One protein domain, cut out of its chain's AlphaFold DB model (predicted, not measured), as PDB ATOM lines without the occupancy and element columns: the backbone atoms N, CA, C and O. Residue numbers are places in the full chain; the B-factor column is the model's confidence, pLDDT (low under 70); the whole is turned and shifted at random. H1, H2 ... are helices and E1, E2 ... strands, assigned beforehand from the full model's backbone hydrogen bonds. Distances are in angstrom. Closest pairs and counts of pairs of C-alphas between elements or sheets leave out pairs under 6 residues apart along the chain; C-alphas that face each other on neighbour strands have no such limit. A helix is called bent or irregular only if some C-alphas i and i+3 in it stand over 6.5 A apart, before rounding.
ATOM      1  N   VAL A 415      17.730 -49.109  44.156       56.78
ATOM      2  CA  VAL A 415      17.397 -47.941  43.317       56.78
ATOM      3  C   VAL A 415      18.128 -48.026  41.978       56.78
ATOM      4  O   VAL A 415      17.514 -47.815  40.939       56.78
ATOM      5  N   PHE A 416      19.395 -48.448  41.987       49.25
ATOM      6  CA  PHE A 416      20.169 -48.677  40.762       49.25
ATOM      7  C   PHE A 416      19.590 -49.822  39.911       49.25
ATOM      8  O   PHE A 416      19.447 -49.687  38.704       49.25
ATOM      9  N   VAL A 417      19.166 -50.925  40.535       46.78
ATOM     10  CA  VAL A 417      18.466 -52.053  39.889       46.78
ATOM     11  C   VAL A 417      17.047 -51.665  39.463       46.78
ATOM     12  O   VAL A 417      16.555 -52.160  38.460       46.78
ATOM     13  N   TRP A 418      16.373 -50.752  40.156       50.69
ATOM     14  CA  TRP A 418      15.062 -50.268  39.723       50.69
ATOM     15  C   TRP A 418      15.161 -49.341  38.499       50.69
ATOM     16  O   TRP A 418      14.354 -49.464  37.586       50.69
ATOM     17  N   LEU A 419      16.191 -48.490  38.423       50.22
ATOM     18  CA  LEU A 419      16.453 -47.636  37.255       50.22
ATOM     19  C   LEU A 419      17.041 -48.406  36.058       50.22
ATOM     20  O   LEU A 419      16.637 -48.150  34.929       50.22
ATOM     21  N   PHE A 420      17.948 -49.363  36.287       46.09
ATOM     22  CA  PHE A 420      18.653 -50.083  35.213       46.09
ATOM     23  C   PHE A 420      18.175 -51.521  34.980       46.09
ATOM     24  O   PHE A 420      18.115 -51.960  33.836       46.09
ATOM     25  N   ALA A 421      17.800 -52.278  36.014       39.81
ATOM     26  CA  ALA A 421      17.399 -53.680  35.844       39.81
ATOM     27  C   ALA A 421      15.920 -53.851  35.462       39.81
ATOM     28  O   ALA A 421      15.585 -54.799  34.750       39.81
ATOM     29  N   ASP A 422      15.038 -52.921  35.849       39.59
ATOM     30  CA  ASP A 422      13.676 -52.862  35.288       39.59
ATOM     31  C   ASP A 422      13.715 -52.440  33.798       39.59
ATOM     32  O   ASP A 422      12.824 -52.787  33.019       39.59
ATOM     33  N   PHE A 423      14.820 -51.806  33.374       46.12
ATOM     34  CA  PHE A 423      15.149 -51.504  31.980       46.12
ATOM     35  C   PHE A 423      15.640 -52.729  31.184       46.12
ATOM     36  O   PHE A 423      15.462 -52.768  29.974       46.12
ATOM     37  N   THR A 424      16.207 -53.759  31.822       44.66
ATOM     38  CA  THR A 424      16.741 -54.941  31.111       44.66
ATOM     39  C   THR A 424      15.906 -56.214  31.259       44.66
ATOM     40  O   THR A 424      15.939 -57.052  30.364       44.66
ATOM     41  N   VAL A 425      15.133 -56.393  32.340       40.28
ATOM     42  CA  VAL A 425      14.476 -57.692  32.631       40.28
ATOM     43  C   VAL A 425      12.980 -57.717  32.282       40.28
ATOM     44  O   VAL A 425      12.452 -58.770  31.932       40.28
ATOM     45  N   ARG A 426      12.281 -56.572  32.270       40.56
ATOM     46  CA  ARG A 426      10.860 -56.482  31.848       40.56
ATOM     47  C   ARG A 426      10.645 -55.907  30.441       40.56
ATOM     48  O   ARG A 426       9.502 -55.777  29.997       40.56
ATOM     49  N   TYR A 427      11.724 -55.592  29.723       46.53
ATOM     50  CA  TYR A 427      11.683 -54.876  28.441       46.53
ATOM     51  C   TYR A 427      11.134 -55.702  27.262       46.53
ATOM     52  O   TYR A 427      10.683 -55.141  26.266       46.53
ATOM     53  N   PHE A 428      11.051 -57.028  27.392       46.00
ATOM     54  CA  PHE A 428      10.611 -57.926  26.314       46.00
ATOM     55  C   PHE A 428       9.094 -57.965  26.057       46.00
ATOM     56  O   PHE A 428       8.616 -58.836  25.324       46.00
ATOM     57  N   HIS A 429       8.309 -57.052  26.641       49.56
ATOM     58  CA  HIS A 429       6.852 -57.039  26.452       49.56
ATOM     59  C   HIS A 429       6.267 -55.804  25.764       49.56
ATOM     60  O   HIS A 429       5.117 -55.894  25.342       49.56
ATOM     61  N   LYS A 430       6.992 -54.687  25.579       57.84
ATOM     62  CA  LYS A 430       6.442 -53.513  24.863       57.84
ATOM     63  C   LYS A 430       7.520 -52.716  24.102       57.84
ATOM     64  O   LYS A 430       8.010 -51.732  24.657       57.84
ATOM     65  N   PRO A 431       7.832 -53.052  22.830       58.47
ATOM     66  CA  PRO A 431       8.741 -52.261  21.976       58.47
ATOM     67  C   PRO A 431       8.344 -50.774  21.870       58.47
ATOM     68  O   PRO A 431       9.187 -49.902  21.697       58.47
ATOM     69  N   PHE A 432       7.067 -50.460  22.098       65.44
ATOM     70  CA  PHE A 432       6.533 -49.096  22.111       65.44
ATOM     71  C   PHE A 432       7.091 -48.176  23.213       65.44
ATOM     72  O   PHE A 432       6.981 -46.959  23.088       65.44
ATOM     73  N   ARG A 433       7.705 -48.705  24.285       75.50
ATOM     74  CA  ARG A 433       8.305 -47.852  25.332       75.50
ATOM     75  C   ARG A 433       9.625 -47.210  24.899       75.50
ATOM     76  O   ARG A 433       9.847 -46.053  25.242       75.50
ATOM     77  N   ALA A 434      10.452 -47.922  24.131       79.25
ATOM     78  CA  ALA A 434      11.693 -47.370  23.579       79.25
ATOM     79  C   ALA A 434      11.394 -46.228  22.602       79.25
ATOM     80  O   ALA A 434      11.994 -45.165  22.715       79.25
ATOM     81  N   ILE A 435      10.390 -46.409  21.733       82.69
ATOM     82  CA  ILE A 435       9.898 -45.345  20.846       82.69
ATOM     83  C   ILE A 435       9.441 -44.131  21.660       82.69
ATOM     84  O   ILE A 435       9.815 -43.011  21.338       82.69
ATOM     85  N   GLY A 436       8.672 -44.332  22.737       85.94
ATOM     86  CA  GLY A 436       8.224 -43.225  23.587       85.94
ATOM     87  C   GLY A 436       9.383 -42.413  24.174       85.94
ATOM     88  O   GLY A 436       9.360 -41.187  24.127       85.94
ATOM     89  N   LEU A 437      10.426 -43.082  24.676       89.25
ATOM     90  CA  LEU A 437      11.626 -42.412  25.196       89.25
ATOM     91  C   LEU A 437      12.450 -41.736  24.095       89.25
ATOM     92  O   LEU A 437      13.014 -40.667  24.321       89.25
ATOM     93  N   LEU A 438      12.494 -42.327  22.903       89.88
ATOM     94  CA  LEU A 438      13.156 -41.744  21.742       89.88
ATOM     95  C   LEU A 438      12.439 -40.454  21.300       89.88
ATOM     96  O   LEU A 438      13.092 -39.439  21.089       89.88
ATOM     97  N   VAL A 439      11.101 -40.451  21.278       90.69
ATOM     98  CA  VAL A 439      10.276 -39.256  21.005       90.69
ATOM     99  C   VAL A 439      10.484 -38.174  22.068       90.69
ATOM    100  O   VAL A 439      10.574 -36.996  21.735       90.69
ATOM    101  N   VAL A 440      10.612 -38.549  23.346       94.12
ATOM    102  CA  VAL A 440      10.950 -37.596  24.418       94.12
ATOM    103  C   VAL A 440      12.356 -37.018  24.220       94.12
ATOM    104  O   VAL A 440      12.540 -35.812  24.357       94.12
ATOM    105  N   THR A 441      13.335 -37.847  23.852       93.81
ATOM    106  CA  THR A 441      14.716 -37.408  23.570       93.81
ATOM    107  C   THR A 441      14.753 -36.448  22.378       93.81
ATOM    108  O   THR A 441      15.421 -35.417  22.442       93.81
ATOM    109  N   PHE A 442      13.960 -36.725  21.343       94.50
ATOM    110  CA  PHE A 442      13.738 -35.825  20.214       94.50
ATOM    111  C   PHE A 442      13.147 -34.482  20.652       94.50
ATOM    112  O   PHE A 442      13.707 -33.441  20.325       94.50
ATOM    113  N   ALA A 443      12.072 -34.488  21.446       95.88
ATOM    114  CA  ALA A 443      11.442 -33.257  21.922       95.88
ATOM    115  C   ALA A 443      12.400 -32.410  22.778       95.88
ATOM    116  O   ALA A 443      12.453 -31.193  22.619       95.88
ATOM    117  N   ILE A 444      13.199 -33.044  23.645       95.62
ATOM    118  CA  ILE A 444      14.226 -32.355  24.440       95.62
ATOM    119  C   ILE A 444      15.295 -31.755  23.522       95.62
ATOM    120  O   ILE A 444      15.634 -30.585  23.673       95.62
ATOM    121  N   THR A 445      15.795 -32.526  22.555       93.88
ATOM    122  CA  THR A 445      16.806 -32.055  21.598       93.88
ATOM    123  C   THR A 445      16.282 -30.881  20.775       93.88
ATOM    124  O   THR A 445      17.005 -29.910  20.579       93.88
ATOM    125  N   TRP A 446      15.013 -30.923  20.366       94.44
ATOM    126  CA  TRP A 446      14.363 -29.837  19.640       94.44
ATOM    127  C   TRP A 446      14.241 -28.567  20.485       94.44
ATOM    128  O   TRP A 446      14.646 -27.500  20.034       94.44
ATOM    129  N   VAL A 447      13.769 -28.676  21.732       94.75
ATOM    130  CA  VAL A 447      13.671 -27.531  22.654       94.75
ATOM    131  C   VAL A 447      15.046 -26.925  22.931       94.75
ATOM    132  O   VAL A 447      15.174 -25.704  22.946       94.75
ATOM    133  N   VAL A 448      16.079 -27.752  23.115       92.81
ATOM    134  CA  VAL A 448      17.461 -27.286  23.305       92.81
ATOM    135  C   VAL A 448      17.971 -26.584  22.044       92.81
ATOM    136  O   VAL A 448      18.459 -25.463  22.135       92.81
ATOM    137  N   ALA A 449      17.814 -27.187  20.865       89.62
ATOM    138  CA  ALA A 449      18.248 -26.581  19.607       89.62
ATOM    139  C   ALA A 449      17.525 -25.252  19.320       89.62
ATOM    140  O   ALA A 449      18.147 -24.302  18.856       89.62
ATOM    141  N   PHE A 450      16.235 -25.159  19.647       90.25
ATOM    142  CA  PHE A 450      15.446 -23.936  19.506       90.25
ATOM    143  C   PHE A 450      15.865 -22.852  20.514       90.25
ATOM    144  O   PHE A 450      16.095 -21.703  20.142       90.25
ATOM    145  N   ALA A 451      16.006 -23.207  21.796       90.88
ATOM    146  CA  ALA A 451      16.355 -22.261  22.858       90.88
ATOM    147  C   ALA A 451      17.778 -21.698  22.721       90.88
ATOM    148  O   ALA A 451      18.033 -20.576  23.149       90.88
ATOM    149  N   PHE A 452      18.691 -22.468  22.127       89.00
ATOM    150  CA  PHE A 452      20.091 -22.093  21.939       89.00
ATOM    151  C   PHE A 452      20.453 -21.859  20.464       89.00
ATOM    152  O   PHE A 452      21.623 -21.987  20.106       89.00
ATOM    153  N   HIS A 453      19.486 -21.508  19.609       84.44
ATOM    154  CA  HIS A 453      19.727 -21.304  18.175       84.44
ATOM    155  C   HIS A 453      20.788 -20.226  17.883       84.44
ATOM    156  O   HIS A 453      21.603 -20.419  16.989       84.44
ATOM    157  N   ASP A 454      20.869 -19.170  18.699       81.56
ATOM    158  CA  ASP A 454      21.906 -18.125  18.601       81.56
ATOM    159  C   ASP A 454      23.329 -18.635  18.890       81.56
ATOM    160  O   ASP A 454      24.321 -17.999  18.541       81.56
ATOM    161  N   GLN A 455      23.448 -19.782  19.566       79.56
ATOM    162  CA  GLN A 455      24.725 -20.427  19.885       79.56
ATOM    163  C   GLN A 455      25.069 -21.556  18.908       79.56
ATOM    164  O   GLN A 455      26.108 -22.199  19.064       79.56
ATOM    165  N   LEU A 456      24.222 -21.809  17.910       73.75
ATOM    166  CA  LEU A 456      24.474 -22.764  16.840       73.75
ATOM    167  C   LEU A 456      24.996 -21.989  15.623       73.75
ATOM    168  O   LEU A 456      24.252 -21.292  14.938       73.75
ATOM    169  N   ILE A 457      26.299 -22.089  15.366       61.91
ATOM    170  CA  ILE A 457      26.946 -21.460  14.213       61.91
ATOM    171  C   ILE A 457      26.449 -22.171  12.959       61.91
ATOM    172  O   ILE A 457      26.827 -23.318  12.719       61.91
ATOM    173  N   LYS A 458      25.615 -21.486  12.169       63.34
ATOM    174  CA  LYS A 458      25.221 -21.947  10.835       63.34
ATOM    175  C   LYS A 458      26.467 -22.047   9.953       63.34
ATOM    176  O   LYS A 458      27.289 -21.134   9.933       63.34
ATOM    177  N   SER A 459      26.620 -23.160   9.248       50.91
ATOM    178  CA  SER A 459      27.725 -23.371   8.320       50.91
ATOM    179  C   SER A 459      27.714 -22.313   7.225       50.91
ATOM    180  O   SER A 459      26.633 -21.999   6.719       50.91
ATOM    181  N   PRO A 460      28.889 -21.825   6.794       45.50
ATOM    182  CA  PRO A 460      29.021 -20.933   5.642       45.50
ATOM    183  C   PRO A 460      28.389 -21.479   4.347       45.50
ATOM    184  O   PRO A 460      28.125 -20.714   3.428       45.50
ATOM    185  N   LEU A 461      28.136 -22.792   4.268       44.62
ATOM    186  CA  LEU A 461      27.468 -23.447   3.137       44.62
ATOM    187  C   LEU A 461      25.946 -23.202   3.090       44.62
ATOM    188  O   LEU A 461      25.339 -23.361   2.035       44.62
ATOM    189  N   ALA A 462      25.321 -22.801   4.202       55.72
ATOM    190  CA  ALA A 462      23.911 -22.410   4.257       55.72
ATOM    191  C   ALA A 462      23.780 -20.917   3.902       55.72
ATOM    192  O   ALA A 462      23.497 -20.079   4.754       55.72
ATOM    193  N   ASN A 463      24.069 -20.587   2.644       43.62
ATOM    194  CA  ASN A 463      24.307 -19.230   2.137       43.62
ATOM    195  C   ASN A 463      23.045 -18.353   1.967       43.62
ATOM    196  O   ASN A 463      23.067 -17.381   1.212       43.62
ATOM    197  N   ASP A 464      21.945 -18.670   2.651       52.88
ATOM    198  CA  ASP A 464      20.734 -17.856   2.561       52.88
ATOM    199  C   ASP A 464      20.800 -16.682   3.554       52.88
ATOM    200  O   ASP A 464      20.976 -16.899   4.761       52.88
ATOM    201  N   PRO A 465      20.645 -15.425   3.090       53.06
ATOM    202  CA  PRO A 465      20.541 -14.280   3.984       53.06
ATOM    203  C   PRO A 465      19.337 -14.471   4.911       53.06
ATOM    204  O   PRO A 465      18.239 -14.800   4.459       53.06
ATOM    205  N   ILE A 466      19.541 -14.265   6.216       54.44
ATOM    206  CA  ILE A 466      18.468 -14.337   7.215       54.44
ATOM    207  C   ILE A 466      17.354 -13.372   6.772       54.44
ATOM    208  O   ILE A 466      17.639 -12.183   6.588       54.44
ATOM    209  N   PRO A 467      16.111 -13.851   6.568       55.75
ATOM    210  CA  PRO A 467      15.008 -12.989   6.176       55.75
ATOM    211  C   PRO A 467      14.847 -11.838   7.171       55.75
ATOM    212  O   PRO A 467      14.889 -12.042   8.382       55.75
ATOM    213  N   ALA A 468      14.661 -10.615   6.673       56.91
ATOM    214  CA  ALA A 468      14.619  -9.416   7.515       56.91
ATOM    215  C   ALA A 468      13.353  -9.314   8.396       56.91
ATOM    216  O   ALA A 468      13.234  -8.401   9.214       56.91
ATOM    217  N   ASN A 469      12.378 -10.206   8.217       74.56
ATOM    218  CA  ASN A 469      11.139 -10.241   8.980       74.56
ATOM    219  C   ASN A 469      11.178 -11.307  10.087       74.56
ATOM    220  O   ASN A 469      11.315 -12.506   9.857       74.56
ATOM    221  N   TRP A 470      10.918 -10.853  11.311       65.00
ATOM    222  CA  TRP A 470      10.912 -11.670  12.529       65.00
ATOM    223  C   TRP A 470      10.015 -12.926  12.459       65.00
ATOM    224  O   TRP A 470      10.283 -13.920  13.129       65.00
ATOM    225  N   LEU A 471       8.943 -12.910  11.654       68.69
ATOM    226  CA  LEU A 471       8.059 -14.070  11.470       68.69
ATOM    227  C   LEU A 471       8.708 -15.188  10.647       68.69
ATOM    228  O   LEU A 471       8.543 -16.359  10.993       68.69
ATOM    229  N   GLU A 472       9.443 -14.856   9.584       68.94
ATOM    230  CA  GLU A 472      10.172 -15.867   8.806       68.94
ATOM    231  C   GLU A 472      11.427 -16.319   9.550       68.94
ATOM    232  O   GLU A 472      11.791 -17.486   9.452       68.94
ATOM    233  N   GLU A 473      12.030 -15.455  10.370       73.12
ATOM    234  CA  GLU A 473      13.123 -15.827  11.273       73.12
ATOM    235  C   GLU A 473      12.679 -16.885  12.297       73.12
ATOM    236  O   GLU A 473      13.307 -17.938  12.406       73.12
ATOM    237  N   ILE A 474      11.544 -16.683  12.980       79.56
ATOM    238  CA  ILE A 474      10.989 -17.686  13.907       79.56
ATOM    239  C   ILE A 474      10.602 -18.969  13.163       79.56
ATOM    240  O   ILE A 474      10.880 -20.067  13.651       79.56
ATOM    241  N   GLY A 475       9.970 -18.851  11.990       81.00
ATOM    242  CA  GLY A 475       9.591 -20.002  11.167       81.00
ATOM    243  C   GLY A 475      10.802 -20.826  10.721       81.00
ATOM    244  O   GLY A 475      10.803 -22.052  10.852       81.00
ATOM    245  N   SER A 476      11.860 -20.150  10.275       76.00
ATOM    246  CA  SER A 476      13.139 -20.745   9.888       76.00
ATOM    247  C   SER A 476      13.811 -21.423  11.081       76.00
ATOM    248  O   SER A 476      14.173 -22.596  10.999       76.00
ATOM    249  N   THR A 477      13.896 -20.754  12.231       81.81
ATOM    250  CA  THR A 477      14.477 -21.319  13.457       81.81
ATOM    251  C   THR A 477      13.706 -22.544  13.951       81.81
ATOM    252  O   THR A 477      14.316 -23.542  14.345       81.81
ATOM    253  N   LEU A 478      12.370 -22.532  13.885       85.12
ATOM    254  CA  LEU A 478      11.543 -23.702  14.203       85.12
ATOM    255  C   LEU A 478      11.825 -24.873  13.256       85.12
ATOM    256  O   LEU A 478      12.025 -25.992  13.728       85.12
ATOM    257  N   ALA A 479      11.872 -24.622  11.945       82.12
ATOM    258  CA  ALA A 479      12.133 -25.652  10.944       82.12
ATOM    259  C   ALA A 479      13.539 -26.254  11.094       82.12
ATOM    260  O   ALA A 479      13.694 -27.474  11.133       82.12
ATOM    261  N   TRP A 480      14.560 -25.414  11.260       80.62
ATOM    262  CA  TRP A 480      15.945 -25.855  11.408       80.62
ATOM    263  C   TRP A 480      16.192 -26.620  12.706       80.62
ATOM    264  O   TRP A 480      16.786 -27.696  12.678       80.62
ATOM    265  N   SER A 481      15.703 -26.111  13.839       86.94
ATOM    266  CA  SER A 481      15.826 -26.811  15.124       86.94
ATOM    267  C   SER A 481      15.107 -28.164  15.112       86.94
ATOM    268  O   SER A 481      15.590 -29.123  15.717       86.94
ATOM    269  N   PHE A 482      13.984 -28.266  14.392       88.25
ATOM    270  CA  PHE A 482      13.260 -29.520  14.200       88.25
ATOM    271  C   PHE A 482      14.072 -30.517  13.365       88.25
ATOM    272  O   PHE A 482      14.262 -31.656  13.794       88.25
ATOM    273  N   MET A 483      14.593 -30.088  12.209       83.25
ATOM    274  CA  MET A 483      15.422 -30.928  11.334       83.25
ATOM    275  C   MET A 483      16.690 -31.407  12.047       83.25
ATOM    276  O   MET A 483      17.011 -32.594  12.007       83.25
ATOM    277  N   TYR A 484      17.351 -30.514  12.791       84.38
ATOM    278  CA  TYR A 484      18.511 -30.848  13.617       84.38
ATOM    279  C   TYR A 484      18.178 -31.919  14.665       84.38
ATOM    280  O   TYR A 484      18.897 -32.908  14.821       84.38
ATOM    281  N   ALA A 485      17.064 -31.756  15.386       89.25
ATOM    282  CA  ALA A 485      16.634 -32.730  16.382       89.25
ATOM    283  C   ALA A 485      16.274 -34.083  15.758       89.25
ATOM    284  O   ALA A 485      16.522 -35.121  16.379       89.25
ATOM    285  N   LEU A 486      15.723 -34.075  14.541       87.81
ATOM    286  CA  LEU A 486      15.363 -35.274  13.795       87.81
ATOM    287  C   LEU A 486      16.616 -36.056  13.378       87.81
ATOM    288  O   LEU A 486      16.712 -37.237  13.713       87.81
ATOM    289  N   ASP A 487      17.609 -35.402  12.762       84.44
ATOM    290  CA  ASP A 487      18.887 -36.040  12.393       84.44
ATOM    291  C   ASP A 487      19.648 -36.535  13.636       84.44
ATOM    292  O   ASP A 487      20.125 -37.674  13.705       84.44
ATOM    293  N   SER A 488      19.686 -35.718  14.694       85.50
ATOM    294  CA  SER A 488      20.332 -36.089  15.952       85.50
ATOM    295  C   SER A 488      19.654 -37.293  16.626       85.50
ATOM    296  O   SER A 488      20.330 -38.218  17.084       85.50
ATOM    297  N   SER A 489      18.323 -37.366  16.640       88.62
ATOM    298  CA  SER A 489      17.612 -38.402  17.405       88.62
ATOM    299  C   SER A 489      17.372 -39.702  16.639       88.62
ATOM    300  O   SER A 489      17.313 -40.760  17.264       88.62
ATOM    301  N   PHE A 490      17.219 -39.650  15.313       83.88
ATOM    302  CA  PHE A 490      16.789 -40.807  14.521       83.88
ATOM    303  C   PHE A 490      17.852 -41.358  13.570       83.88
ATOM    304  O   PHE A 490      17.723 -42.512  13.163       83.88
ATOM    305  N   SER A 491      18.905 -40.599  13.246       81.69
ATOM    306  CA  SER A 491      19.943 -41.080  12.333       81.69
ATOM    307  C   SER A 491      21.163 -41.633  13.086       81.69
ATOM    308  O   SER A 491      21.813 -40.883  13.814       81.69
ATOM    309  N   PRO A 492      21.524 -42.925  12.962       69.94
ATOM    310  CA  PRO A 492      22.698 -43.489  13.641       69.94
ATOM    311  C   PRO A 492      24.029 -42.962  13.077       69.94
ATOM    312  O   PRO A 492      25.008 -42.862  13.812       69.94
ATOM    313  N   LEU A 493      24.043 -42.573  11.802       60.44
ATOM    314  CA  LEU A 493      25.124 -41.858  11.125       60.44
ATOM    315  C   LEU A 493      24.532 -40.539  10.630       60.44
ATOM    316  O   LEU A 493      23.434 -40.555  10.081       60.44
ATOM    317  N   SER A 494      25.182 -39.398  10.871       59.50
ATOM    318  CA  SER A 494      24.635 -38.117  10.400       59.50
ATOM    319  C   SER A 494      24.375 -38.172   8.896       59.50
ATOM    320  O   SER A 494      25.231 -38.641   8.149       59.50
ATOM    321  N   LEU A 495      23.229 -37.662   8.445       53.50
ATOM    322  CA  LEU A 495      22.868 -37.583   7.025       53.50
ATOM    323  C   LEU A 495      23.684 -36.529   6.240       53.50
ATOM    324  O   LEU A 495      23.208 -36.001   5.241       53.50
ATOM    325  N   GLY A 496      24.872 -36.139   6.718       51.41
ATOM    326  CA  GLY A 496      25.666 -35.032   6.168       51.41
ATOM    327  C   GLY A 496      25.064 -33.644   6.430       51.41
ATOM    328  O   GLY A 496      25.705 -32.632   6.180       51.41
ATOM    329  N   GLN A 497      23.857 -33.565   7.000       52.94
ATOM    330  CA  GLN A 497      23.203 -32.298   7.341       52.94
ATOM    331  C   GLN A 497      23.767 -31.663   8.623       52.94
ATOM    332  O   GLN A 497      23.654 -30.448   8.786       52.94
ATOM    333  N   LEU A 498      24.419 -32.429   9.517       47.34
ATOM    334  CA  LEU A 498      25.068 -31.889  10.729       47.34
ATOM    335  C   LEU A 498      26.281 -31.001  10.437       47.34
ATOM    336  O   LEU A 498      26.697 -30.263  11.327       47.34
ATOM    337  N   GLU A 499      26.807 -30.996   9.209       51.44
ATOM    338  CA  GLU A 499      27.835 -30.024   8.824       51.44
ATOM    339  C   GLU A 499      27.309 -28.585   8.850       51.44
ATOM    340  O   GLU A 499      28.105 -27.651   8.785       51.44
ATOM    341  N   THR A 500      25.989 -28.390   8.988       54.81
ATOM    342  CA  THR A 500      25.348 -27.076   8.955       54.81
ATOM    343  C   THR A 500      25.263 -26.338  10.288       54.81
ATOM    344  O   THR A 500      25.011 -25.141  10.234       54.81
ATOM    345  N   MET A 501      25.467 -26.955  11.465       64.50
ATOM    346  CA  MET A 501      25.337 -26.236  12.750       64.50
ATOM    347  C   MET A 501      26.309 -26.710  13.839       64.50
ATOM    348  O   MET A 501      26.152 -27.799  14.393       64.50
ATOM    349  N   TRP A 502      27.261 -25.849  14.213       71.88
ATOM    350  CA  TRP A 502      28.252 -26.127  15.261       71.88
ATOM    351  C   TRP A 502      27.922 -25.379  16.557       71.88
ATOM    352  O   TRP A 502      27.779 -24.156  16.529       71.88
ATOM    353  N   PRO A 503      27.828 -26.054  17.717       80.69
ATOM    354  CA  PRO A 503      27.624 -25.361  18.982       80.69
ATOM    355  C   PRO A 503      28.866 -24.537  19.341       80.69
ATOM    356  O   PRO A 503      29.969 -25.073  19.418       80.69
ATOM    357  N   SER A 504      28.693 -23.246  19.621       80.31
ATOM    358  CA  SER A 504      29.781 -22.352  20.047       80.31
ATOM    359  C   SER A 504      30.197 -22.554  21.512       80.31
ATOM    360  O   SER A 504      31.244 -22.074  21.943       80.31
ATOM    361  N   SER A 505      29.390 -23.287  22.288       86.94
ATOM    362  CA  SER A 505      29.590 -23.542  23.716       86.94
ATOM    363  C   SER A 505      29.917 -25.009  23.993       86.94
ATOM    364  O   SER A 505      29.140 -25.902  23.657       86.94
ATOM    365  N   VAL A 506      31.021 -25.260  24.707       86.50
ATOM    366  CA  VAL A 506      31.454 -26.608  25.135       86.50
ATOM    367  C   VAL A 506      30.363 -27.338  25.931       86.50
ATOM    368  O   VAL A 506      30.171 -28.543  25.771       86.50
ATOM    369  N   TRP A 507      29.603 -26.614  26.759       88.56
ATOM    370  CA  TRP A 507      28.503 -27.195  27.535       88.56
ATOM    371  C   TRP A 507      27.345 -27.653  26.649       88.56
ATOM    372  O   TRP A 507      26.747 -28.697  26.909       88.56
ATOM    373  N   LEU A 508      27.058 -26.898  25.586       86.44
ATOM    374  CA  LEU A 508      26.026 -27.243  24.613       86.44
ATOM    375  C   LEU A 508      26.456 -28.452  23.770       86.44
ATOM    376  O   LEU A 508      25.652 -29.362  23.577       86.44
ATOM    377  N   VAL A 509      27.734 -28.523  23.370       86.12
ATOM    378  CA  VAL A 509      28.315 -29.714  22.719       86.12
ATOM    379  C   VAL A 509      28.128 -30.952  23.593       86.12
ATOM    380  O   VAL A 509      27.623 -31.968  23.124       86.12
ATOM    381  N   LEU A 510      28.495 -30.872  24.876       89.75
ATOM    382  CA  LEU A 510      28.416 -32.012  25.791       89.75
ATOM    383  C   LEU A 510      26.966 -32.466  26.028       89.75
ATOM    384  O   LEU A 510      26.689 -33.669  26.056       89.75
ATOM    385  N   LEU A 511      26.032 -31.520  26.150       91.94
ATOM    386  CA  LEU A 511      24.603 -31.811  26.269       91.94
ATOM    387  C   LEU A 511      24.067 -32.526  25.020       91.94
ATOM    388  O   LEU A 511      23.434 -33.577  25.141       91.94
ATOM    389  N   LEU A 512      24.348 -31.994  23.828       89.25
ATOM    390  CA  LEU A 512      23.884 -32.556  22.556       89.25
ATOM    391  C   LEU A 512      24.530 -33.915  22.256       89.25
ATOM    392  O   LEU A 512      23.837 -34.836  21.828       89.25
ATOM    393  N   ALA A 513      25.816 -34.092  22.574       88.94
ATOM    394  CA  ALA A 513      26.500 -35.379  22.474       88.94
ATOM    395  C   ALA A 513      25.885 -36.432  23.412       88.94
ATOM    396  O   ALA A 513      25.708 -37.587  23.025       88.94
ATOM    397  N   THR A 514      25.496 -36.034  24.628       92.00
ATOM    398  CA  THR A 514      24.814 -36.930  25.574       92.00
ATOM    399  C   THR A 514      23.436 -37.337  25.051       92.00
ATOM    400  O   THR A 514      23.099 -38.522  25.069       92.00
ATOM    401  N   LEU A 515      22.653 -36.383  24.535       92.50
ATOM    402  CA  LEU A 515      21.348 -36.659  23.922       92.50
ATOM    403  C   LEU A 515      21.477 -37.590  22.706       92.50
ATOM    404  O   LEU A 515      20.695 -38.533  22.581       92.50
ATOM    405  N   LYS A 516      22.512 -37.400  21.876       90.88
ATOM    406  CA  LYS A 516      22.841 -38.274  20.738       90.88
ATOM    407  C   LYS A 516      23.219 -39.689  21.177       90.88
ATOM    408  O   LYS A 516      22.748 -40.667  20.608       90.88
ATOM    409  N   ALA A 517      24.048 -39.830  22.207       90.81
ATOM    410  CA  ALA A 517      24.409 -41.146  22.728       90.81
ATOM    411  C   ALA A 517      23.174 -41.894  23.263       90.81
ATOM    412  O   ALA A 517      22.992 -43.080  22.979       90.81
ATOM    413  N   VAL A 518      22.286 -41.197  23.983       92.50
ATOM    414  CA  VAL A 518      21.021 -41.772  24.466       92.50
ATOM    415  C   VAL A 518      20.116 -42.176  23.301       92.50
ATOM    416  O   VAL A 518      19.546 -43.268  23.341       92.50
ATOM    417  N   SER A 519      20.008 -41.355  22.251       93.06
ATOM    418  CA  SER A 519      19.175 -41.671  21.086       93.06
ATOM    419  C   SER A 519      19.667 -42.919  20.347       93.06
ATOM    420  O   SER A 519      18.863 -43.807  20.063       93.06
ATOM    421  N   ILE A 520      20.982 -43.064  20.150       90.44
ATOM    422  CA  ILE A 520      21.597 -44.252  19.533       90.44
ATOM    423  C   ILE A 520      21.313 -45.514  20.358       90.44
ATOM    424  O   ILE A 520      20.930 -46.543  19.801       90.44
ATOM    425  N   ILE A 521      21.449 -45.444  21.688       89.94
ATOM    426  CA  ILE A 521      21.158 -46.582  22.575       89.94
ATOM    427  C   ILE A 521      19.679 -46.980  22.473       89.94
ATOM    428  O   ILE A 521      19.363 -48.163  22.333       89.94
ATOM    429  N   LEU A 522      18.763 -46.007  22.520       89.06
ATOM    430  CA  LEU A 522      17.322 -46.257  22.420       89.06
ATOM    431  C   LEU A 522      16.922 -46.816  21.049       89.06
ATOM    432  O   LEU A 522      16.101 -47.735  20.985       89.06
ATOM    433  N   LEU A 523      17.522 -46.313  19.967       88.12
ATOM    434  CA  LEU A 523      17.308 -46.806  18.608       88.12
ATOM    435  C   LEU A 523      17.821 -48.243  18.455       88.12
ATOM    436  O   LEU A 523      17.104 -49.097  17.939       88.12
ATOM    437  N   GLY A 524      19.017 -48.541  18.969       87.00
ATOM    438  CA  GLY A 524      19.574 -49.893  18.986       87.00
ATOM    439  C   GLY A 524      18.700 -50.876  19.769       87.00
ATOM    440  O   GLY A 524      18.425 -51.976  19.289       87.00
ATOM    441  N   LEU A 525      18.183 -50.465  20.933       84.38
ATOM    442  CA  LEU A 525      17.232 -51.260  21.720       84.38
ATOM    443  C   LEU A 525      15.922 -51.509  20.963       84.38
ATOM    444  O   LEU A 525      15.385 -52.618  21.006       84.38
ATOM    445  N   PHE A 526      15.406 -50.495  20.266       84.19
ATOM    446  CA  PHE A 526      14.211 -50.623  19.439       84.19
ATOM    447  C   PHE A 526      14.426 -51.602  18.276       84.19
ATOM    448  O   PHE A 526      13.640 -52.537  18.114       84.19
ATOM    449  N   LEU A 527      15.513 -51.447  17.516       84.25
ATOM    450  CA  LEU A 527      15.851 -52.332  16.401       84.25
ATOM    451  C   LEU A 527      16.070 -53.770  16.874       84.25
ATOM    452  O   LEU A 527      15.518 -54.693  16.279       84.25
ATOM    453  N   ALA A 528      16.789 -53.974  17.981       81.31
ATOM    454  CA  ALA A 528      16.982 -55.295  18.576       81.31
ATOM    455  C   ALA A 528      15.651 -55.951  18.989       81.31
ATOM    456  O   ALA A 528      15.481 -57.163  18.831       81.31
ATOM    457  N   ALA A 529      14.690 -55.159  19.481       76.19
ATOM    458  CA  ALA A 529      13.363 -55.644  19.849       76.19
ATOM    459  C   ALA A 529      12.487 -56.000  18.633       76.19
ATOM    460  O   ALA A 529      11.740 -56.973  18.698       76.19
ATOM    461  N   VAL A 530      12.564 -55.236  17.537       78.38
ATOM    462  CA  VAL A 530      11.758 -55.466  16.318       78.38
ATOM    463  C   VAL A 530      12.309 -56.617  15.475       78.38
ATOM    464  O   VAL A 530      11.545 -57.418  14.945       78.38
ATOM    465  N   THR A 531      13.633 -56.732  15.375       77.69
ATOM    466  CA  THR A 531      14.307 -57.728  14.523       77.69
ATOM    467  C   THR A 531      14.392 -59.125  15.142       77.69
ATOM    468  O   THR A 531      14.827 -60.057  14.471       77.69
ATOM    469  N   ASN A 532      13.990 -59.306  16.409       67.88
ATOM    470  CA  ASN A 532      14.178 -60.552  17.170       67.88
ATOM    471  C   ASN A 532      15.640 -61.062  17.198       67.88
ATOM    472  O   ASN A 532      15.869 -62.236  17.491       67.88
TER     473      ASN A 532
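AT A GLANCE: This is residues 415 to 532 of the 539 residues of an uncharacterized protein of Leucobacter sp (UniProt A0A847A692). Two long helices, H2 and H5, run side by side in opposite ways, and a third long helix, H3, packs slantwise on H2 and reaches H5 with its last residues. At one end of the long axis H1 sticks out with residues 415 to 422; towards the other, a small pair of strands, E1 and E2, lies with short H4, and the first residues of H3 reach beyond. The 118 printed residues hold five named helices and two named strands in the order H1, H2, E1, H3, H4, E2, H5; the antiparallel sheet has the order E1 - E2. The class is mostly helix, and the whole is loose, with a radius of gyration of the C-alphas of 16.9 A and spans of 54 by 29 by 24 A.

HOW THE PARTS SIT: H1, residues 415 to 425, touches no helix. H2, residues 432 to 451, touches H3, residues 470 to 490, closest at the C-alphas of Trp 446 and Ala 485, 4.9 A; they run opposite ways at a steep tilt of 37 degrees, only just steep. H2 also touches H5, residues 506 to 530, closest at the C-alphas of Ala 434 and Phe 526, 5.8 A, with a shallow tilt of 20 degrees, opposite ways. E1, residues 456 to 458, is the antiparallel neighbour of E2, residues 501 to 503, at 149 degrees; N 457 and O 502 are within hydrogen-bond range at 2.8 A, N 502 and O 457 at 3.0 A. H3, the hub, touches three helices. With residues 484 to 487 alone it touches H4, residues 497 to 500, closest at the C-alphas of Tyr 484 and Leu 498, 7.2 A. With residues 488 to 490 alone it touches residues 515 to 523 of H5, closest at the C-alphas of Ser 489 and Ser 519, 5.2 A, the same way at a steep tilt of 51 degrees. The helix packing is mostly crossed, but only just, with 1 of 3 tilted pairs shallow. Every O i to N i+4 pair is within hydrogen-bond range in H2, H3 and H5; H1 has 5 of 7, and H4 is too short for such a pair.

IN THESE COORDINATES: H1 begins at C-alpha 415 (17.397, -47.941, 43.317) and measures 14.8 A; it is neither bent nor irregular, but only just, with C-alphas 419 and 422 6.2 A apart. H2 measures 28.6 A, H3 29.8 A from C-alpha 470 (10.912, -11.670, 12.529), and H5 36.0 A to C-alpha 530 (11.758, -55.466, 16.318).

THE WHOLE: The C-alphas farthest apart, those of Val 425 and Ala 468, are 54.4 A apart. The printed part has no cut; the link from E1 to H3, 11 residues, is long. Mean pLDDT of the printed part is 73.9; residues 415 to 432, 457 to 468, 470 to 472, 492 to 501 and 532 are under 70.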